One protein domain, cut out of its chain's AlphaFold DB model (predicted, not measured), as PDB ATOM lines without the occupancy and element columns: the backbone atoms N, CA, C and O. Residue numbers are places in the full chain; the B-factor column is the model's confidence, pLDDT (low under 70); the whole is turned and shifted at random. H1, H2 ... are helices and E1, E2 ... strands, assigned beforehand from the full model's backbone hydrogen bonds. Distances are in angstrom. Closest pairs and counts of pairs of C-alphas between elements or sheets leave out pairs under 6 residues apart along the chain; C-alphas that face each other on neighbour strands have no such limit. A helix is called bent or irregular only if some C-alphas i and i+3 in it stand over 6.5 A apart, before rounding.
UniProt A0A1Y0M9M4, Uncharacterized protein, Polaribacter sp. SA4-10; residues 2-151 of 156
ATOM      1  N   ILE A   2      40.450   7.309  20.726       85.44
ATOM      2  CA  ILE A   2      41.139   6.280  19.916       85.44
ATOM      3  C   ILE A   2      41.694   5.112  20.757       85.44
ATOM      4  O   ILE A   2      41.403   3.960  20.464       85.44
ATOM      5  N   LYS A   3      42.396   5.385  21.870       87.00
ATOM      6  CA  LYS A   3      42.926   4.329  22.760       87.00
ATOM      7  C   LYS A   3      41.845   3.381  23.311       87.00
ATOM      8  O   LYS A   3      42.090   2.185  23.432       87.00
ATOM      9  N   LYS A   4      40.644   3.898  23.613       90.31
ATOM     10  CA  LYS A   4      39.519   3.083  24.106       90.31
ATOM     11  C   LYS A   4      38.974   2.174  23.002       90.31
ATOM     12  O   LYS A   4      38.745   1.002  23.258       90.31
ATOM     13  N   ILE A   5      38.848   2.695  21.778       93.50
ATOM     14  CA  ILE A   5      38.413   1.918  20.606       93.50
ATOM     15  C   ILE A   5      39.402   0.782  20.321       93.50
ATOM     16  O   ILE A   5      38.987  -0.363  20.194       93.50
ATOM     17  N   ILE A   6      40.707   1.073  20.309       94.94
ATOM     18  CA  ILE A   6      41.752   0.057  20.103       94.94
ATOM     19  C   ILE A   6      41.670  -1.038  21.172       94.94
ATOM     20  O   ILE A   6      41.718  -2.219  20.847       94.94
ATOM     21  N   THR A   7      41.494  -0.655  22.440       95.19
ATOM     22  CA  THR A   7      41.377  -1.622  23.544       95.19
ATOM     23  C   THR A   7      40.177  -2.552  23.354       95.19
ATOM     24  O   THR A   7      40.303  -3.756  23.546       95.19
ATOM     25  N   VAL A   8      39.027  -2.014  22.930       94.94
ATOM     26  CA  VAL A   8      37.826  -2.816  22.646       94.94
ATOM     27  C   VAL A   8      38.059  -3.769  21.475       94.94
ATOM     28  O   VAL A   8      37.710  -4.938  21.580       94.94
ATOM     29  N   ILE A   9      38.683  -3.306  20.388       94.50
ATOM     30  CA  ILE A   9      38.992  -4.162  19.232       94.50
ATOM     31  C   ILE A   9      39.899  -5.323  19.651       94.50
ATOM     32  O   ILE A   9      39.598  -6.471  19.336       94.50
ATOM     33  N   ILE A  10      40.969  -5.046  20.403       95.31
ATOM     34  CA  ILE A  10      41.880  -6.087  20.901       95.31
ATOM     35  C   ILE A  10      41.123  -7.089  21.777       95.31
ATOM     36  O   ILE A  10      41.291  -8.292  21.607       95.31
ATOM     37  N   LEU A  11      40.260  -6.613  22.679       95.62
ATOM     38  CA  LEU A  11      39.464  -7.491  23.532       95.62
ATOM     39  C   LEU A  11      38.540  -8.403  22.710       95.62
ATOM     40  O   LEU A  11      38.469  -9.595  22.988       95.62
ATOM     41  N   LEU A  12      37.868  -7.869  21.687       92.56
ATOM     42  CA  LEU A  12      36.997  -8.656  20.809       92.56
ATOM     43  C   LEU A  12      37.779  -9.701  20.006       92.56
ATOM     44  O   LEU A  12      37.319 -10.833  19.882       92.56
ATOM     45  N   LEU A  13      38.969  -9.349  19.511       94.00
ATOM     46  CA  LEU A  13      39.852 -10.294  18.824       94.00
ATOM     47  C   LEU A  13      40.315 -11.414  19.759       94.00
ATOM     48  O   LEU A  13      40.324 -12.571  19.354       94.00
ATOM     49  N   LEU A  14      40.652 -11.094  21.011       94.94
ATOM     50  CA  LEU A  14      41.019 -12.100  22.006       94.94
ATOM     51  C   LEU A  14      39.844 -13.026  22.325       94.94
ATOM     52  O   LEU A  14      40.029 -14.237  22.349       94.94
ATOM     53  N   ILE A  15      38.638 -12.483  22.526       93.25
ATOM     54  CA  ILE A  15      37.431 -13.293  22.754       93.25
ATOM     55  C   ILE A  15      37.198 -14.234  21.571       93.25
ATOM     56  O   ILE A  15      37.039 -15.434  21.776       93.25
ATOM     57  N   GLY A  16      37.225 -13.710  20.344       92.12
ATOM     58  CA  GLY A  16      37.062 -14.523  19.141       92.12
ATOM     59  C   GLY A  16      38.127 -15.614  19.021       92.12
ATOM     60  O   GLY A  16      37.793 -16.765  18.756       92.12
ATOM     61  N   TRP A  17      39.387 -15.290  19.326       94.12
ATOM     62  CA  TRP A  17      40.484 -16.256  19.337       94.12
ATOM     63  C   TRP A  17      40.280 -17.363  20.380       94.12
ATOM     64  O   TRP A  17      40.444 -18.538  20.054       94.12
ATOM     65  N   PHE A  18      39.874 -17.022  21.606       94.56
ATOM     66  CA  PHE A  18      39.583 -18.014  22.647       94.56
ATOM     67  C   PHE A  18      38.409 -18.917  22.267       94.56
ATOM     68  O   PHE A  18      38.493 -20.127  22.463       94.56
ATOM     69  N   VAL A  19      37.333 -18.355  21.707       93.75
ATOM     70  CA  VAL A  19      36.171 -19.139  21.265       93.75
ATOM     71  C   VAL A  19      36.550 -20.055  20.102       93.75
ATOM     72  O   VAL A  19      36.259 -21.247  20.167       93.75
ATOM     73  N   GLY A  20      37.256 -19.547  19.089       92.69
ATOM     74  CA  GLY A  20      37.709 -20.344  17.947       92.69
ATOM     75  C   GLY A  20      38.654 -21.483  18.339       92.69
ATOM     76  O   GLY A  20      38.609 -22.545  17.744       92.69
ATOM     77  N   ASN A  21      39.471 -21.322  19.382       94.88
ATOM     78  CA  ASN A  21      40.365 -22.389  19.855       94.88
ATOM     79  C   ASN A  21      39.759 -23.259  20.967       94.88
ATOM     80  O   ASN A  21      40.438 -24.128  21.514       94.88
ATOM     81  N   SER A  22      38.498 -23.026  21.332       95.38
ATOM     82  CA  SER A  22      37.833 -23.802  22.375       95.38
ATOM     83  C   SER A  22      37.435 -25.191  21.876       95.38
ATOM     84  O   SER A  22      37.064 -25.373  20.718       95.38
ATOM     85  N   ASP A  23      37.411 -26.168  22.782       94.56
ATOM     86  CA  ASP A  23      36.885 -27.504  22.483       94.56
ATOM     87  C   ASP A  23      35.407 -27.485  22.079       94.56
ATOM     88  O   ASP A  23      34.968 -28.368  21.350       94.56
ATOM     89  N   TRP A  24      34.644 -26.483  22.523       93.75
ATOM     90  CA  TRP A  24      33.271 -26.280  22.074       93.75
ATOM     91  C   TRP A  24      33.226 -26.055  20.559       93.75
ATOM     92  O   TRP A  24      32.524 -26.772  19.861       93.75
ATOM     93  N   HIS A  25      34.045 -25.145  20.030       94.31
ATOM     94  CA  HIS A  25      34.104 -24.899  18.587       94.31
ATOM     95  C   HIS A  25      34.761 -26.052  17.825       94.31
ATOM     96  O   HIS A  25      34.211 -26.542  16.843       94.31
ATOM     97  N   LEU A  26      35.926 -26.516  18.283       94.00
ATOM     98  CA  LEU A  26      36.725 -27.487  17.536       94.00
ATOM     99  C   LEU A  26      36.082 -28.879  17.482       94.00
ATOM    100  O   LEU A  26      36.230 -29.561  16.475       94.00
ATOM    101  N   ASN A  27      35.333 -29.296  18.511       94.81
ATOM    102  CA  ASN A  27      34.646 -30.597  18.522       94.81
ATOM    103  C   ASN A  27      33.210 -30.530  17.985       94.81
ATOM    104  O   ASN A  27      32.473 -31.513  18.096       94.81
ATOM    105  N   ARG A  28      32.753 -29.402  17.431       94.25
ATOM    106  CA  ARG A  28      31.354 -29.256  16.990       94.25
ATOM    107  C   ARG A  28      30.926 -30.357  16.016       94.25
ATOM    108  O   ARG A  28      29.814 -30.865  16.130       94.25
ATOM    109  N   ASN A  29      31.831 -30.806  15.143       94.00
ATOM    110  CA  ASN A  29      31.539 -31.816  14.126       94.00
ATOM    111  C   ASN A  29      31.333 -33.226  14.683       94.00
ATOM    112  O   ASN A  29      30.694 -34.032  14.014       94.00
ATOM    113  N   THR A  30      31.710 -33.487  15.939       94.50
ATOM    114  CA  THR A  30      31.304 -34.715  16.648       94.50
ATOM    115  C   THR A  30      29.783 -34.839  16.802       94.50
ATOM    116  O   THR A  30      29.269 -35.936  17.010       94.50
ATOM    117  N   HIS A  31      29.054 -33.728  16.660       95.38
ATOM    118  CA  HIS A  31      27.596 -33.679  16.694       95.38
ATOM    119  C   HIS A  31      26.967 -33.610  15.299       95.38
ATOM    120  O   HIS A  31      25.751 -33.744  15.196       95.38
ATOM    121  N   ASN A  32      27.736 -33.353  14.233       97.19
ATOM    122  CA  ASN A  32      27.162 -33.173  12.902       97.19
ATOM    123  C   ASN A  32      26.739 -34.527  12.322       97.19
ATOM    124  O   ASN A  32      27.471 -35.511  12.400       97.19
ATOM    125  N   VAL A  33      25.563 -34.568  11.708       97.19
ATOM    126  CA  VAL A  33      25.056 -35.754  11.013       97.19
ATOM    127  C   VAL A  33      24.871 -35.384   9.556       97.19
ATOM    128  O   VAL A  33      24.389 -34.298   9.265       97.19
ATOM    129  N   LEU A  34      25.243 -36.274   8.642       97.88
ATOM    130  CA  LEU A  34      25.048 -36.075   7.208       97.88
ATOM    131  C   LEU A  34      23.732 -36.709   6.745       97.88
ATOM    132  O   LEU A  34      23.254 -37.649   7.392       97.88
ATOM    133  N   PRO A  35      23.162 -36.246   5.619       97.56
ATOM    134  CA  PRO A  35      22.070 -36.950   4.980       97.56
ATOM    135  C   PRO A  35      22.509 -38.363   4.599       97.56
ATOM    136  O   PRO A  35      23.678 -38.607   4.285       97.56
ATOM    137  N   ILE A  36      21.564 -39.297   4.620       96.12
ATOM    138  CA  ILE A  36      21.818 -40.680   4.224       96.12
ATOM    139  C   ILE A  36      21.000 -41.070   2.994       96.12
ATOM    140  O   ILE A  36      19.834 -40.704   2.856       96.12
ATOM    141  N   GLY A  37      21.607 -41.876   2.127       94.75
ATOM    142  CA  GLY A  37      20.930 -42.392   0.945       94.75
ATOM    143  C   GLY A  37      20.577 -41.302  -0.066       94.75
ATOM    144  O   GLY A  37      21.372 -40.390  -0.300       94.75
ATOM    145  N   PHE A  38      19.412 -41.437  -0.699       96.12
ATOM    146  CA  PHE A  38      18.963 -40.543  -1.766       96.12
ATOM    147  C   PHE A  38      18.035 -39.451  -1.219       96.12
ATOM    148  O   PHE A  38      16.985 -39.754  -0.653       96.12
ATOM    149  N   LEU A  39      18.395 -38.184  -1.426       97.75
ATOM    150  CA  LEU A  39      17.588 -37.037  -1.009       97.75
ATOM    151  C   LEU A  39      16.391 -36.848  -1.949       97.75
ATOM    152  O   LEU A  39      16.547 -36.432  -3.097       97.75
ATOM    153  N   LYS A  40      15.184 -37.124  -1.449       97.75
ATOM    154  CA  LYS A  40      13.927 -37.032  -2.209       97.75
ATOM    155  C   LYS A  40      13.300 -35.665  -2.032       97.75
ATOM    156  O   LYS A  40      13.109 -35.212  -0.907       97.75
ATOM    157  N   LYS A  41      12.938 -35.011  -3.133       97.06
ATOM    158  CA  LYS A  41      12.357 -33.673  -3.085       97.06
ATOM    159  C   LYS A  41      10.941 -33.717  -2.511       97.06
ATOM    160  O   LYS A  41      10.076 -34.415  -3.029       97.06
ATOM    161  N   VAL A  42      10.703 -32.933  -1.464       95.75
ATOM    162  CA  VAL A  42       9.391 -32.804  -0.809       95.75
ATOM    163  C   VAL A  42       8.686 -31.536  -1.282       95.75
ATOM    164  O   VAL A  42       7.502 -31.546  -1.612       95.75
ATOM    165  N   THR A  43       9.421 -30.425  -1.340       93.88
ATOM    166  CA  THR A  43       8.928 -29.131  -1.839       93.88
ATOM    167  C   THR A  43      10.040 -28.397  -2.595       93.88
ATOM    168  O   THR A  43      11.071 -28.983  -2.911       93.88
ATOM    169  N   THR A  44       9.859 -27.109  -2.909       90.88
ATOM    170  CA  THR A  44      10.818 -26.313  -3.694       90.88
ATOM    171  C   THR A  44      12.255 -26.422  -3.180       90.88
ATOM    172  O   THR A  44      13.154 -26.677  -3.981       90.88
ATOM    173  N   ASN A  45      12.451 -26.281  -1.864       95.31
ATOM    174  CA  ASN A  45      13.772 -26.246  -1.234       95.31
ATOM    175  C   ASN A  45      13.980 -27.348  -0.191       95.31
ATOM    176  O   ASN A  45      15.024 -27.362   0.439       95.31
ATOM    177  N   PHE A  46      13.021 -28.247   0.024       97.31
ATOM    178  CA  PHE A  46      13.115 -29.239   1.096       97.31
ATOM    179  C   PHE A  46      13.182 -30.657   0.548       97.31
ATOM    180  O   PHE A  46      12.463 -30.994  -0.398       97.31
ATOM    181  N   TYR A  47      14.030 -31.461   1.180       98.19
ATOM    182  CA  TYR A  47      14.354 -32.826   0.795       98.19
ATOM    183  C   TYR A  47      14.338 -33.732   2.018       98.19
ATOM    184  O   TYR A  47      14.865 -33.347   3.056       98.19
ATOM    185  N   ASP A  48      13.802 -34.936   1.879       98.38
ATOM    186  CA  ASP A  48      13.897 -35.963   2.912       98.38
ATOM    187  C   ASP A  48      14.994 -36.963   2.556       98.38
ATOM    188  O   ASP A  48      15.112 -37.399   1.407       98.38
ATOM    189  N   ASP A  49      15.792 -37.330   3.553       98.12
ATOM    190  CA  ASP A  49      16.718 -38.455   3.453       98.12
ATOM    191  C   ASP A  49      16.026 -39.798   3.757       98.12
ATOM    192  O   ASP A  49      14.852 -39.854   4.132       98.12
ATOM    193  N   ASP A  50      16.755 -40.910   3.632       97.25
ATOM    194  CA  ASP A  50      16.185 -42.249   3.855       97.25
ATOM    195  C   ASP A  50      15.801 -42.535   5.324       97.25
ATOM    196  O   ASP A  50      15.164 -43.549   5.620       97.25
ATOM    197  N   ARG A  51      16.156 -41.649   6.264       96.38
ATOM    198  CA  ARG A  51      15.705 -41.674   7.667       96.38
ATOM    199  C   ARG A  51      14.492 -40.776   7.913       96.38
ATOM    200  O   ARG A  51      14.025 -40.715   9.050       96.38
ATOM    201  N   GLY A  52      13.986 -40.094   6.885       96.62
ATOM    202  CA  GLY A  52      12.900 -39.123   7.000       96.62
ATOM    203  C   GLY A  52      13.322 -37.814   7.668       96.62
ATOM    204  O   GLY A  52      12.476 -37.102   8.207       96.62
ATOM    205  N   ARG A  53      14.624 -37.498   7.698       97.69
ATOM    206  CA  ARG A  53      15.094 -36.185   8.144       97.69
ATOM    207  C   ARG A  53      14.961 -35.192   6.999       97.69
ATOM    208  O   ARG A  53      15.459 -35.442   5.906       97.69
ATOM    209  N   CYS A  54      14.366 -34.048   7.311       97.81
ATOM    210  CA  CYS A  54      14.183 -32.951   6.379       97.81
ATOM    211  C   CYS A  54      15.443 -32.071   6.291       97.81
ATOM    212  O   CYS A  54      16.055 -31.716   7.308       97.81
ATOM    213  N   TRP A  55      15.801 -31.718   5.060       98.25
ATOM    214  CA  TRP A  55      16.972 -30.951   4.659       98.25
ATOM    215  C   TRP A  55      16.551 -29.790   3.754       98.25
ATOM    216  O   TRP A  55      16.003 -29.994   2.672       98.25
ATOM    217  N   GLU A  56      16.830 -28.563   4.179       97.69
ATOM    218  CA  GLU A  56      16.631 -27.345   3.400       97.69
ATOM    219  C   GLU A  56      17.847 -27.083   2.508       97.69
ATOM    220  O   GLU A  56      18.946 -26.839   3.003       97.69
ATOM    221  N   LEU A  57      17.649 -27.073   1.193       97.12
ATOM    222  CA  LEU A  57      18.603 -26.565   0.218       97.12
ATOM    223  C   LEU A  57      18.700 -25.041   0.330       97.12
ATOM    224  O   LEU A  57      17.734 -24.318   0.073       97.12
ATOM    225  N   LEU A  58      19.893 -24.549   0.653       95.44
ATOM    226  CA  LEU A  58      20.167 -23.123   0.736       95.44
ATOM    227  C   LEU A  58      20.598 -22.528  -0.613       95.44
ATOM    228  O   LEU A  58      21.260 -23.194  -1.410       95.44
ATOM    229  N   PRO A  59      20.293 -21.239  -0.864       92.44
ATOM    230  CA  PRO A  59      20.764 -20.548  -2.060       92.44
ATOM    231  C   PRO A  59      22.293 -20.405  -2.062       92.44
ATOM    232  O   PRO A  59      22.912 -20.268  -1.004       92.44
ATOM    233  N   HIS A  60      22.899 -20.318  -3.253       89.94
ATOM    234  CA  HIS A  60      24.356 -20.181  -3.415       89.94
ATOM    235  C   HIS A  60      24.961 -19.011  -2.625       89.94
ATOM    236  O   HIS A  60      26.069 -19.130  -2.111       89.94
ATOM    237  N   SER A  61      24.221 -17.912  -2.429       89.25
ATOM    238  CA  SER A  61      24.669 -16.773  -1.613       89.25
ATOM    239  C   SER A  61      24.973 -17.140  -0.155       89.25
ATOM    240  O   SER A  61      25.824 -16.510   0.468       89.25
ATOM    241  N   LYS A  62      24.323 -18.178   0.385       89.06
ATOM    242  CA  LYS A  62      24.586 -18.729   1.724       89.06
ATOM    243  C   LYS A  62      25.633 -19.852   1.721       89.06
ATOM    244  O   LYS A  62      25.932 -20.400   2.780       89.06
ATOM    245  N   ASN A  63      26.186 -20.190   0.555       89.62
ATOM    246  CA  ASN A  63      27.161 -21.263   0.369       89.62
ATOM    247  C   ASN A  63      28.525 -20.789  -0.169       89.62
ATOM    248  O   ASN A  63      29.363 -21.607  -0.544       89.62
ATOM    249  N   ILE A  64      28.762 -19.476  -0.226       90.12
ATOM    250  CA  ILE A  64      29.966 -18.896  -0.844       90.12
ATOM    251  C   ILE A  64      31.272 -19.373  -0.191       90.12
ATOM    252  O   ILE A  64      32.259 -19.598  -0.881       90.12
ATOM    253  N   PHE A  65      31.273 -19.592   1.127       89.88
ATOM    254  CA  PHE A  65      32.474 -19.995   1.867       89.88
ATOM    255  C   PHE A  65      32.832 -21.473   1.693       89.88
ATOM    256  O   PHE A  65      33.933 -21.873   2.058       89.88
ATOM    257  N   HIS A  66      31.941 -22.267   1.096       94.25
ATOM    258  CA  HIS A  66      32.178 -23.687   0.860       94.25
ATOM    259  C   HIS A  66      32.491 -24.004  -0.607       94.25
ATOM    260  O   HIS A  66      32.641 -25.172  -0.952       94.25
ATOM    261  N   GLN A  67      32.595 -22.999  -1.485       95.94
ATOM    262  CA  GLN A  67      32.920 -23.211  -2.900       95.94
ATOM    263  C   GLN A  67      34.416 -23.473  -3.114       95.94
ATOM    264  O   GLN A  67      35.238 -22.947  -2.356       95.94
ATOM    265  N   PRO A  68      34.813 -24.255  -4.135       93.69
ATOM    266  CA  PRO A  68      36.210 -24.331  -4.564       93.69
ATOM    267  C   PRO A  68      36.741 -22.949  -4.981       93.69
ATOM    268  O   PRO A  68      35.975 -22.035  -5.269       93.69
ATOM    269  N   GLU A  69      38.063 -22.776  -4.951       92.88
ATOM    270  CA  GLU A  69      38.694 -21.509  -5.371       92.88
ATOM    271  C   GLU A  69      38.692 -21.343  -6.893       92.88
ATOM    272  O   GLU A  69      38.624 -20.226  -7.400       92.88
ATOM    273  N   GLU A  70      38.736 -22.465  -7.609       93.50
ATOM    274  CA  GLU A  70      38.688 -22.520  -9.063       93.50
ATOM    275  C   GLU A  70      37.297 -22.939  -9.543       93.50
ATOM    276  O   GLU A  70      36.585 -23.698  -8.880       93.50
ATOM    277  N   GLU A  71      36.923 -22.453 -10.727       93.81
ATOM    278  CA  GLU A  71      35.681 -22.837 -11.389       93.81
ATOM    279  C   GLU A  71      35.700 -24.332 -11.739       93.81
ATOM    280  O   GLU A  71      36.676 -24.852 -12.290       93.81
ATOM    281  N   SER A  72      34.609 -25.037 -11.437       92.56
ATOM    282  CA  SER A  72      34.495 -26.453 -11.777       92.56
ATOM    283  C   SER A  72      34.276 -26.632 -13.273       92.56
ATOM    284  O   SER A  72      33.559 -25.873 -13.923       92.56
ATOM    285  N   LYS A  73      34.807 -27.726 -13.820       92.88
ATOM    286  CA  LYS A  73      34.385 -28.197 -15.141       92.88
ATOM    287  C   LYS A  73      32.907 -28.582 -15.101       92.88
ATOM    288  O   LYS A  73      32.393 -28.973 -14.051       92.88
ATOM    289  N   ALA A  74      32.247 -28.498 -16.253       90.88
ATOM    290  CA  ALA A  74      30.918 -29.068 -16.425       90.88
ATOM    291  C   ALA A  74      30.969 -30.579 -16.158       90.88
ATOM    292  O   ALA A  74      31.870 -31.267 -16.644       90.88
ATOM    293  N   ILE A  75      30.010 -31.073 -15.378       89.19
ATOM    294  CA  ILE A  75      29.891 -32.483 -15.008       89.19
ATOM    295  C   ILE A  75      28.565 -32.997 -15.553       89.19
ATOM    296  O   ILE A  75      27.527 -32.348 -15.417       89.19
ATOM    297  N   GLU A  76      28.618 -34.155 -16.202       86.50
ATOM    298  CA  GLU A  76      27.429 -34.860 -16.659       86.50
ATOM    299  C   GLU A  76      26.745 -35.513 -15.450       86.50
ATOM    300  O   GLU A  76      27.381 -36.255 -14.708       86.50
ATOM    301  N   ASN A  77      25.460 -35.210 -15.245       89.56
ATOM    302  CA  ASN A  77      24.649 -35.698 -14.122       89.56
ATOM    303  C   ASN A  77      25.243 -35.417 -12.715       89.56
ATOM    304  O   ASN A  77      25.578 -36.352 -11.981       89.56
ATOM    305  N   PRO A  78      25.381 -34.138 -12.321       94.00
ATOM    306  CA  PRO A  78      25.899 -33.789 -11.007       94.00
ATOM    307  C   PRO A  78      24.896 -34.136  -9.903       94.00
ATOM    308  O   PRO A  78      23.685 -34.117 -10.124       94.00
ATOM    309  N   TYR A  79      25.418 -34.393  -8.701       94.81
ATOM    310  CA  TYR A  79      24.638 -34.662  -7.491       94.81
ATOM    311  C   TYR A  79      23.700 -35.873  -7.639       94.81
ATOM    312  O   TYR A  79      22.515 -35.818  -7.310       94.81
ATOM    313  N   SER A  80      24.235 -36.987  -8.146       93.44
ATOM    314  CA  SER A  80      23.472 -38.202  -8.484       93.44
ATOM    315  C   SER A  80      22.645 -38.814  -7.338       93.44
ATOM    316  O   SER A  80      21.795 -39.669  -7.577       93.44
ATOM    317  N   ASN A  81      22.879 -38.378  -6.100       94.56
ATOM    318  CA  ASN A  81      22.174 -38.775  -4.887       94.56
ATOM    319  C   ASN A  81      21.037 -37.821  -4.465       94.56
ATOM    320  O   ASN A  81      20.552 -37.934  -3.337       94.56
ATOM    321  N   VAL A  82      20.610 -36.889  -5.322       96.00
ATOM    322  CA  VAL A  82      19.541 -35.927  -5.011       96.00
ATOM    323  C   VAL A  82      18.545 -35.807  -6.158       96.00
ATOM    324  O   VAL A  82      18.911 -35.697  -7.326       96.00
ATOM    325  N   ASP A  83      17.264 -35.778  -5.813       94.50
ATOM    326  CA  ASP A  83      16.166 -35.630  -6.759       94.50
ATOM    327  C   ASP A  83      16.002 -34.184  -7.259       94.50
ATOM    328  O   ASP A  83      16.001 -33.254  -6.465       94.50
ATOM    329  N   LEU A  84      15.773 -33.964  -8.558       88.69
ATOM    330  CA  LEU A  84      15.302 -32.678  -9.117       88.69
ATOM    331  C   LEU A  84      16.000 -31.397  -8.584       88.69
ATOM    332  O   LEU A  84      15.334 -30.412  -8.216       88.69
ATOM    333  N   LEU A  85      17.336 -31.397  -8.557       85.94
ATOM    334  CA  LEU A  85      18.127 -30.223  -8.180       85.94
ATOM    335  C   LEU A  85      18.076 -29.093  -9.221       85.94
ATOM    336  O   LEU A  85      17.761 -29.326 -10.393       85.94
ATOM    337  N   PRO A  86      18.407 -27.853  -8.812       81.75
ATOM    338  CA  PRO A  86      18.661 -26.767  -9.746       81.75
ATOM    339  C   PRO A  86      19.776 -27.110 -10.749       81.75
ATOM    340  O   PRO A  86      20.612 -27.976 -10.473       81.75
ATOM    341  N   PRO A  87      19.830 -26.401 -11.892       87.69
ATOM    342  CA  PRO A  87      20.920 -26.544 -12.846       87.69
ATOM    343  C   PRO A  87      22.286 -26.365 -12.184       87.69
ATOM    344  O   PRO A  87      22.462 -25.522 -11.305       87.69
ATOM    345  N   PHE A  88      23.256 -27.144 -12.649       93.06
ATOM    346  CA  PHE A  88      24.632 -27.057 -12.187       93.06
ATOM    347  C   PHE A  88      25.249 -25.691 -12.502       93.06
ATOM    348  O   PHE A  88      25.253 -25.262 -13.655       93.06
ATOM    349  N   ASP A  89      25.796 -25.036 -11.478       93.12
ATOM    350  CA  ASP A  89      26.559 -23.798 -11.605       93.12
ATOM    351  C   ASP A  89      28.049 -24.111 -11.446       93.12
ATOM    352  O   ASP A  89      28.506 -24.471 -10.362       93.12
ATOM    353  N   THR A  90      28.823 -23.943 -12.518       94.38
ATOM    354  CA  THR A  90      30.274 -24.174 -12.520       94.38
ATOM    355  C   THR A  90      31.020 -23.260 -11.549       94.38
ATOM    356  O   THR A  90      32.077 -23.644 -11.045       94.38
ATOM    357  N   LYS A  91      30.464 -22.079 -11.244       94.00
ATOM    358  CA  LYS A  91      31.042 -21.094 -10.316       94.00
ATOM    359  C   LYS A  91      30.669 -21.355  -8.864       94.00
ATOM    360  O   LYS A  91      31.396 -20.931  -7.972       94.00
ATOM    361  N   ASN A  92      29.548 -22.036  -8.628       94.81
ATOM    362  CA  ASN A  92      29.096 -22.432  -7.297       94.81
ATOM    363  C   ASN A  92      28.741 -23.933  -7.258       94.81
ATOM    364  O   ASN A  92      27.586 -24.285  -6.990       94.81
ATOM    365  N   PRO A  93      29.714 -24.818  -7.544       95.38
ATOM    366  CA  PRO A  93      29.473 -26.240  -7.773       95.38
ATOM    367  C   PRO A  93      29.193 -27.037  -6.496       95.38
ATOM    368  O   PRO A  93      28.732 -28.166  -6.574       95.38
ATOM    369  N   ASN A  94      29.477 -26.505  -5.309       96.69
ATOM    370  CA  ASN A  94      29.041 -27.144  -4.074       96.69
ATOM    371  C   ASN A  94      27.644 -26.630  -3.713       96.69
ATOM    372  O   ASN A  94      27.370 -25.427  -3.809       96.69
ATOM    373  N   ILE A  95      26.773 -27.510  -3.218       96.19
ATOM    374  CA  ILE A  95      25.450 -27.140  -2.692       96.19
ATOM    375  C   ILE A  95      25.371 -27.411  -1.194       96.19
ATOM    376  O   ILE A  95      26.044 -28.298  -0.673       96.19
ATOM    377  N   LYS A  96      24.575 -26.604  -0.492       97.38
ATOM    378  CA  LYS A  96      24.487 -26.617   0.968       97.38
ATOM    379  C   LYS A  96      23.089 -26.966   1.412       97.38
ATOM    380  O   LYS A  96      22.133 -26.315   0.993       97.38
ATOM    381  N   PHE A  97      23.011 -27.929   2.314       98.00
ATOM    382  CA  PHE A  97      21.792 -28.285   3.013       98.00
ATOM    383  C   PHE A  97      21.911 -27.976   4.499       98.00
ATOM    384  O   PHE A  97      22.977 -28.173   5.086       98.00
ATOM    385  N   LEU A  98      20.805 -27.549   5.107       98.25
ATOM    386  CA  LEU A  98      20.651 -27.480   6.557       98.25
ATOM    387  C   LEU A  98      19.503 -28.368   7.027       98.25
ATOM    388  O   LEU A  98      18.447 -28.394   6.408       98.25
ATOM    389  N   SER A  99      19.680 -29.048   8.155       98.25
ATOM    390  CA  SER A  99      18.588 -29.735   8.855       98.25
ATOM    391  C   SER A  99      18.432 -29.128  10.242       98.25
ATOM    392  O   SER A  99      19.308 -29.303  11.090       98.25
ATOM    393  N   GLU A 100      17.357 -28.372  10.458       97.38
ATOM    394  CA  GLU A 100      17.038 -27.779  11.760       97.38
ATOM    395  C   GLU A 100      16.682 -28.865  12.788       97.38
ATOM    396  O   GLU A 100      16.071 -29.889  12.476       97.38
ATOM    397  N   LEU A 101      17.099 -28.640  14.031       96.50
ATOM    398  CA  LEU A 101      16.824 -29.492  15.179       96.50
ATOM    399  C   LEU A 101      15.851 -28.793  16.129       96.50
ATOM    400  O   LEU A 101      15.802 -27.568  16.197       96.50
ATOM    401  N   GLU A 102      15.140 -29.568  16.947       94.44
ATOM    402  CA  GLU A 102      14.166 -29.041  17.918       94.44
ATOM    403  C   GLU A 102      14.777 -28.047  18.921       94.44
ATOM    404  O   GLU A 102      14.091 -27.170  19.440       94.44
ATOM    405  N   ASN A 103      16.082 -28.157  19.185       93.19
ATOM    406  CA  ASN A 103      16.816 -27.252  20.069       93.19
ATOM    407  C   ASN A 103      17.283 -25.952  19.377       93.19
ATOM    408  O   ASN A 103      18.019 -25.173  19.988       93.19
ATOM    409  N   GLY A 104      16.900 -25.720  18.118       93.38
ATOM    410  CA  GLY A 104      17.285 -24.547  17.332       93.38
ATOM    411  C   GLY A 104      18.716 -24.581  16.793       93.38
ATOM    412  O   GLY A 104      19.191 -23.567  16.289       93.38
ATOM    413  N   CYS A 105      19.420 -25.708  16.907       96.69
ATOM    414  CA  CYS A 105      20.678 -25.966  16.199       96.69
ATOM    415  C   CYS A 105      20.387 -26.542  14.804       96.69
ATOM    416  O   CYS A 105      19.235 -26.824  14.469       96.69
ATOM    417  N   SER A 106      21.412 -26.761  13.981       97.94
ATOM    418  CA  SER A 106      21.216 -27.470  12.712       97.94
ATOM    419  C   SER A 106      22.428 -28.257  12.255       97.94
ATOM    420  O   SER A 106      23.557 -27.814  12.443       97.94
ATOM    421  N   TYR A 107      22.187 -29.376  11.583       98.44
ATOM    422  CA  TYR A 107      23.218 -30.051  10.800       98.44
ATOM    423  C   TYR A 107      23.456 -29.320   9.490       98.44
ATOM    424  O   TYR A 107      22.522 -28.759   8.917       98.44
ATOM    425  N   GLU A 108      24.690 -29.364   9.005       98.06
ATOM    426  CA  GLU A 108      25.079 -28.794   7.722       98.06
ATOM    427  C   GLU A 108      25.771 -29.844   6.871       98.06
ATOM    428  O   GLU A 108      26.693 -30.530   7.320       98.06
ATOM    429  N   ALA A 109      25.343 -29.926   5.618       98.06
ATOM    430  CA  ALA A 109      25.930 -30.813   4.637       98.06
ATOM    431  C   ALA A 109      26.296 -30.028   3.385       98.06
ATOM    432  O   ALA A 109      25.466 -29.319   2.814       98.06
ATOM    433  N   ILE A 110      27.547 -30.178   2.960       97.88
ATOM    434  CA  ILE A 110      28.065 -29.604   1.723       97.88
ATOM    435  C   ILE A 110      28.220 -30.750   0.737       97.88
ATOM    436  O   ILE A 110      29.080 -31.606   0.923       97.88
ATOM    437  N   LEU A 111      27.358 -30.792  -0.270       97.38
ATOM    438  CA  LEU A 111      27.377 -31.818  -1.304       97.38
ATOM    439  C   LEU A 111      28.197 -31.323  -2.496       97.38
ATOM    440  O   LEU A 111      27.949 -30.237  -3.029       97.38
ATOM    441  N   GLN A 112      29.172 -32.133  -2.891       95.94
ATOM    442  CA  GLN A 112      30.017 -31.914  -4.054       95.94
ATOM    443  C   GLN A 112      29.329 -32.447  -5.322       95.94
ATOM    444  O   GLN A 112      28.454 -33.314  -5.238       95.94
ATOM    445  N   PRO A 113      29.722 -31.972  -6.516       95.19
ATOM    446  CA  PRO A 113      29.090 -32.372  -7.776       95.19
ATOM    447  C   PRO A 113      29.109 -33.875  -8.062       95.19
ATOM    448  O   PRO A 113      28.250 -34.369  -8.783       95.19
ATOM    449  N   ASP A 114      30.080 -34.605  -7.519       94.25
ATOM    450  CA  ASP A 114      30.216 -36.054  -7.683       94.25
ATOM    451  C   ASP A 114      29.285 -36.866  -6.762       94.25
ATOM    452  O   ASP A 114      29.261 -38.093  -6.835       94.25
ATOM    453  N   GLY A 115      28.493 -36.194  -5.923       93.75
ATOM    454  CA  GLY A 115      27.578 -36.822  -4.974       93.75
ATOM    455  C   GLY A 115      28.201 -37.124  -3.608       93.75
ATOM    456  O   GLY A 115      27.520 -37.666  -2.737       93.75
ATOM    457  N   THR A 116      29.471 -36.772  -3.388       95.69
ATOM    458  CA  THR A 116      30.132 -36.935  -2.087       95.69
ATOM    459  C   THR A 116      29.922 -35.720  -1.185       95.69
ATOM    460  O   THR A 116      29.785 -34.587  -1.648       95.69
ATOM    461  N   TYR A 117      29.875 -35.940   0.129       96.75
ATOM    462  CA  TYR A 117      29.817 -34.846   1.097       96.75
ATOM    463  C   TYR A 117      31.225 -34.386   1.472       96.75
ATOM    464  O   TYR A 117      32.094 -35.204   1.771       96.75
ATOM    465  N   LEU A 118      31.429 -33.071   1.529       95.50
ATOM    466  CA  LEU A 118      32.677 -32.479   1.986       95.50
ATOM    467  C   LEU A 118      32.734 -32.529   3.518       95.50
ATOM    468  O   LEU A 118      32.166 -31.676   4.205       95.50
ATOM    469  N   THR A 119      33.418 -33.546   4.042       93.94
ATOM    470  CA  THR A 119      33.521 -33.847   5.484       93.94
ATOM    471  C   THR A 119      34.893 -33.548   6.080       93.94
ATOM    472  O   THR A 119      35.150 -33.876   7.231       93.94
ATOM    473  N   THR A 120      35.810 -32.993   5.291       90.19
ATOM    474  CA  THR A 120      37.177 -32.696   5.730       90.19
ATOM    475  C   THR A 120      37.647 -31.356   5.189       90.19
ATOM    476  O   THR A 120      37.224 -30.921   4.117       90.19
ATOM    477  N   GLY A 121      38.586 -30.739   5.903       89.56
ATOM    478  CA  GLY A 121      39.176 -29.459   5.527       89.56
ATOM    479  C   GLY A 121      38.313 -28.257   5.909       89.56
ATOM    480  O   GLY A 121      37.248 -28.380   6.510       89.56
ATOM    481  N   ARG A 122      38.796 -27.071   5.540       88.75
ATOM    482  CA  ARG A 122      38.280 -25.770   6.003       88.75
ATOM    483  C   ARG A 122      36.857 -25.449   5.547       88.75
ATOM    484  O   ARG A 122      36.141 -24.702   6.199       88.75
ATOM    485  N   LYS A 123      36.460 -26.018   4.407       92.50
ATOM    486  CA  LYS A 123      35.193 -25.745   3.713       92.50
ATOM    487  C   LYS A 123      34.103 -26.781   4.015       92.50
ATOM    488  O   LYS A 123      33.026 -26.698   3.431       92.50
ATOM    489  N   GLN A 124      34.378 -27.754   4.886       94.56
ATOM    490  CA  GLN A 124      33.435 -28.821   5.231       94.56
ATOM    491  C   GLN A 124      32.144 -28.291   5.867       94.56
ATOM    492  O   GLN A 124      32.125 -27.194   6.424       94.56
ATOM    493  N   GLY A 125      31.079 -29.090   5.798       94.75
ATOM    494  CA  GLY A 125      29.842 -28.805   6.528       94.75
ATOM    495  C   GLY A 125      30.017 -29.027   8.029       94.75
ATOM    496  O   GLY A 125      30.656 -30.001   8.431       94.75
ATOM    497  N   THR A 126      29.462 -28.142   8.860       95.69
ATOM    498  CA  THR A 126      29.612 -28.227  10.324       95.69
ATOM    499  C   THR A 126      28.294 -28.292  11.099       95.69
ATOM    500  O   THR A 126      27.243 -27.858  10.643       95.69
ATOM    501  N   TYR A 127      28.332 -28.805  12.331       96.88
ATOM    502  CA  TYR A 127      27.191 -28.652  13.241       96.88
ATOM    503  C   TYR A 127      27.025 -27.177  13.604       96.88
ATOM    504  O   TYR A 127      27.949 -26.613  14.175       96.88
ATOM    505  N   ASN A 128      25.881 -26.556  13.332       96.19
ATOM    506  CA  ASN A 128      25.596 -25.165  13.691       96.19
ATOM    507  C   ASN A 128      24.877 -25.077  15.039       96.19
ATOM    508  O   ASN A 128      23.805 -25.660  15.212       96.19
ATOM    509  N   TYR A 129      25.423 -24.292  15.966       95.56
ATOM    510  CA  TYR A 129      24.828 -24.027  17.280       95.56
ATOM    511  C   TYR A 129      23.609 -23.110  17.215       95.56
ATOM    512  O   TYR A 129      22.874 -22.976  18.195       95.56
ATOM    513  N   SER A 130      23.382 -22.465  16.073       95.44
ATOM    514  CA  SER A 130      22.136 -21.778  15.787       95.44
ATOM    515  C   SER A 130      21.748 -21.975  14.333       95.44
ATOM    516  O   SER A 130      22.487 -21.606  13.422       95.44
ATOM    517  N   HIS A 131      20.542 -22.480  14.108       95.19
ATOM    518  CA  HIS A 131      19.944 -22.487  12.789       95.19
ATOM    519  C   HIS A 131      19.672 -21.031  12.347       95.19
ATOM    520  O   HIS A 131      19.158 -20.227  13.138       95.19
ATOM    521  N   PRO A 132      20.033 -20.632  11.112       93.25
ATOM    522  CA  PRO A 132      19.892 -19.258  10.634       93.25
ATOM    523  C   PRO A 132      18.459 -18.935  10.162       93.25
ATOM    524  O   PRO A 132      18.272 -18.328   9.101       93.25
ATOM    525  N   SER A 133      17.442 -19.318  10.946       90.12
ATOM    526  CA  SER A 133      16.039 -18.965  10.713       90.12
ATOM    527  C   SER A 133      15.680 -17.643  11.404       90.12
ATOM    528  O   SER A 133      15.960 -17.395  12.581       90.12
ATOM    529  N   GLY A 134      15.072 -16.732  10.641       89.38
ATOM    530  CA  GLY A 134      14.693 -15.404  11.125       89.38
ATOM    531  C   GLY A 134      15.875 -14.518  11.550       89.38
ATOM    532  O   GLY A 134      17.051 -14.869  11.433       89.38
ATOM    533  N   PHE A 135      15.556 -13.321  12.049       89.38
ATOM    534  CA  PHE A 135      16.563 -12.322  12.426       89.38
ATOM    535  C   PHE A 135      17.445 -12.790  13.591       89.38
ATOM    536  O   PHE A 135      18.670 -12.736  13.511       89.38
ATOM    537  N   PHE A 136      16.825 -13.287  14.665       91.31
ATOM    538  CA  PHE A 136      17.556 -13.708  15.860       91.31
ATOM    539  C   PHE A 136      18.384 -14.974  15.633       91.31
ATOM    540  O   PHE A 136      19.506 -15.036  16.133       91.31
ATOM    541  N   GLY A 137      17.875 -15.947  14.868       91.62
ATOM    542  CA  GLY A 137      18.643 -17.136  14.492       91.62
ATOM    543  C   GLY A 137      19.842 -16.768  13.624       91.62
ATOM    544  O   GLY A 137      20.958 -17.188  13.909       91.62
ATOM    545  N   THR A 138      19.658 -15.870  12.649       92.12
ATOM    546  CA  THR A 138      20.763 -15.351  11.824       92.12
ATOM    547  C   THR A 138      21.826 -14.641  12.665       92.12
ATOM    548  O   THR A 138      23.015 -14.892  12.500       92.12
ATOM    549  N   PHE A 139      21.419 -13.770  13.591       92.38
ATOM    550  CA  PHE A 139      22.358 -13.053  14.456       92.38
ATOM    551  C   PHE A 139      23.173 -14.004  15.342       92.38
ATOM    552  O   PHE A 139      24.394 -13.874  15.435       92.38
ATOM    553  N   LYS A 140      22.510 -14.989  15.959       93.00
ATOM    554  CA  LYS A 140      23.186 -16.022  16.750       93.00
ATOM    555  C   LYS A 140      24.120 -16.863  15.889       93.00
ATOM    556  O   LYS A 140      25.249 -17.078  16.306       93.00
ATOM    557  N   HIS A 141      23.693 -17.264  14.694       92.44
ATOM    558  CA  HIS A 141      24.519 -18.016  13.753       92.44
ATOM    559  C   HIS A 141      25.803 -17.259  13.394       92.44
ATOM    560  O   HIS A 141      26.892 -17.819  13.417       92.44
ATOM    561  N   VAL A 142      25.721 -15.944  13.159       91.62
ATOM    562  CA  VAL A 142      26.925 -15.135  12.910       91.62
ATOM    563  C   VAL A 142      27.891 -15.184  14.097       91.62
ATOM    564  O   VAL A 142      29.091 -15.355  13.901       91.62
ATOM    565  N   ILE A 143      27.393 -15.049  15.326       91.50
ATOM    566  CA  ILE A 143      28.245 -14.984  16.521       91.50
ATOM    567  C   ILE A 143      28.808 -16.347  16.916       91.50
ATOM    568  O   ILE A 143      29.972 -16.433  17.300       91.50
ATOM    569  N   LEU A 144      27.974 -17.382  16.877       91.38
ATOM    570  CA  LEU A 144      28.295 -18.708  17.397       91.38
ATOM    571  C   LEU A 144      28.958 -19.594  16.350       91.38
ATOM    572  O   LEU A 144      29.792 -20.418  16.707       91.38
ATOM    573  N   ASP A 145      28.597 -19.423  15.081       90.38
ATOM    574  CA  ASP A 145      29.066 -20.288  14.011       90.38
ATOM    575  C   ASP A 145      30.088 -19.546  13.147       90.38
ATOM    576  O   ASP A 145      31.251 -19.930  13.131       90.38
ATOM    577  N   VAL A 146      29.715 -18.422  12.524       89.62
ATOM    578  CA  VAL A 146      30.557 -17.741  11.517       89.62
ATOM    579  C   VAL A 146      31.818 -17.100  12.103       89.62
ATOM    580  O   VAL A 146      32.909 -17.305  11.576       89.62
ATOM    581  N   ILE A 147      31.698 -16.298  13.166       89.75
ATOM    582  CA  ILE A 147      32.839 -15.555  13.725       89.75
ATOM    583  C   ILE A 147      33.965 -16.496  14.191       89.75
ATOM    584  O   ILE A 147      35.113 -16.248  13.814       89.75
ATOM    585  N   PRO A 148      33.689 -17.569  14.956       90.94
ATOM    586  CA  PRO A 148      34.719 -18.509  15.394       90.94
ATOM    587  C   PRO A 148      35.501 -19.162  14.246       90.94
ATOM    588  O   PRO A 148      36.709 -19.363  14.386       90.94
ATOM    589  N   HIS A 149      34.866 -19.403  13.090       88.38
ATOM    590  CA  HIS A 149      35.533 -19.961  11.905       88.38
ATOM    591  C   HIS A 149      36.663 -19.069  11.364       88.38
ATOM    592  O   HIS A 149      37.621 -19.586  10.798       88.38
ATOM    593  N   PHE A 150      36.613 -17.746  11.567       89.25
ATOM    594  CA  PHE A 150      37.711 -16.856  11.158       89.25
ATOM    595  C   PHE A 150      38.967 -16.990  12.026       89.25
ATOM    596  O   PHE A 150      40.028 -16.499  11.637       89.25
ATOM    597  N   PHE A 151      38.855 -17.609  13.203       91.56
ATOM    598  CA  PHE A 151      39.975 -17.782  14.126       91.56
ATOM    599  C   PHE A 151      40.587 -19.177  14.048       91.56
ATOM    600  O   PHE A 151      41.801 -19.295  14.218       91.56
TER     601      PHE A 151
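Overview. This is residues 2 to 151 of the 156 residues of an uncharacterized protein of Polaribacter sp. SA4-10 (UniProt A0A1Y0M9M4). Look first for the long helix H1, whose residues 2 to 12 stick out as an arm from a body made of a small, strongly twisted sheet with long loops; at its other end H1 meets the helix H4 in a corner. The sheet is a meander, each strand the antiparallel neighbour of the one before, in the order E1 E2 E3 E4. The printed part has 150 residues, with four named helices and four named strands in the order H1 H2 H3 E1 E2 E3 E4 H4; the class is mixed, and under half of the residues are in named elements. The whole is compact, with a radius of gyration of the C-alphas of 17.1 A, and elongated, spanning 57 by 37 by 27 A.

Arrangement. Start at H1, residues 2 to 20: its residues 16 to 20 alone touch H4, residues 134 to 149, about perpendicular at 83 degrees, the closest C-alphas being Gly 20 and Pro 148, 4.3 A. H2, residues 23 to 26, is close to H1 but not clearly touching, with C-alphas 19 and 25 closest at 6.7 A, and meets H3, residues 28 to 31, only through their link. E1, residues 46 to 48, and E2, residues 54 to 58, form a hairpin, with N 47 and O 55 at 2.9 A. E2 forms another with E3, residues 95 to 100, N 56 and O 98 at 2.8 A, and E3 one with E4, residues 106 to 111, N 97 and O 109 at 2.9 A. The four helices are not on the sheet, H3 only just, with 4 pairs of C-alphas within 10 A. Every O i to N i+4 pair is within hydrogen-bond range in H1 and 9 of 12 in H4; H2 and H3 are too short for such a pair.

Along the chain. Find C-alpha 2 at (41.139, 6.280, 19.916); H1 runs 26.9 A from there. E3 spans 16.7 A and E4 15.9 A. H4 runs 21.3 A to C-alpha 149 at (35.533, -19.961, 11.905), with a kink of 31 degrees near residue 141; it is only just irregular, C-alphas 144 and 147 being 6.6 A apart.

Size, cuts and confidence. The C-alphas farthest apart, of Lys 3 and Glu 76, are 57.7 A apart. The printed part has no cut; the links H3 to E1, E2 to E3 and E4 to H4 are long. No printed residue is under 70 in pLDDT.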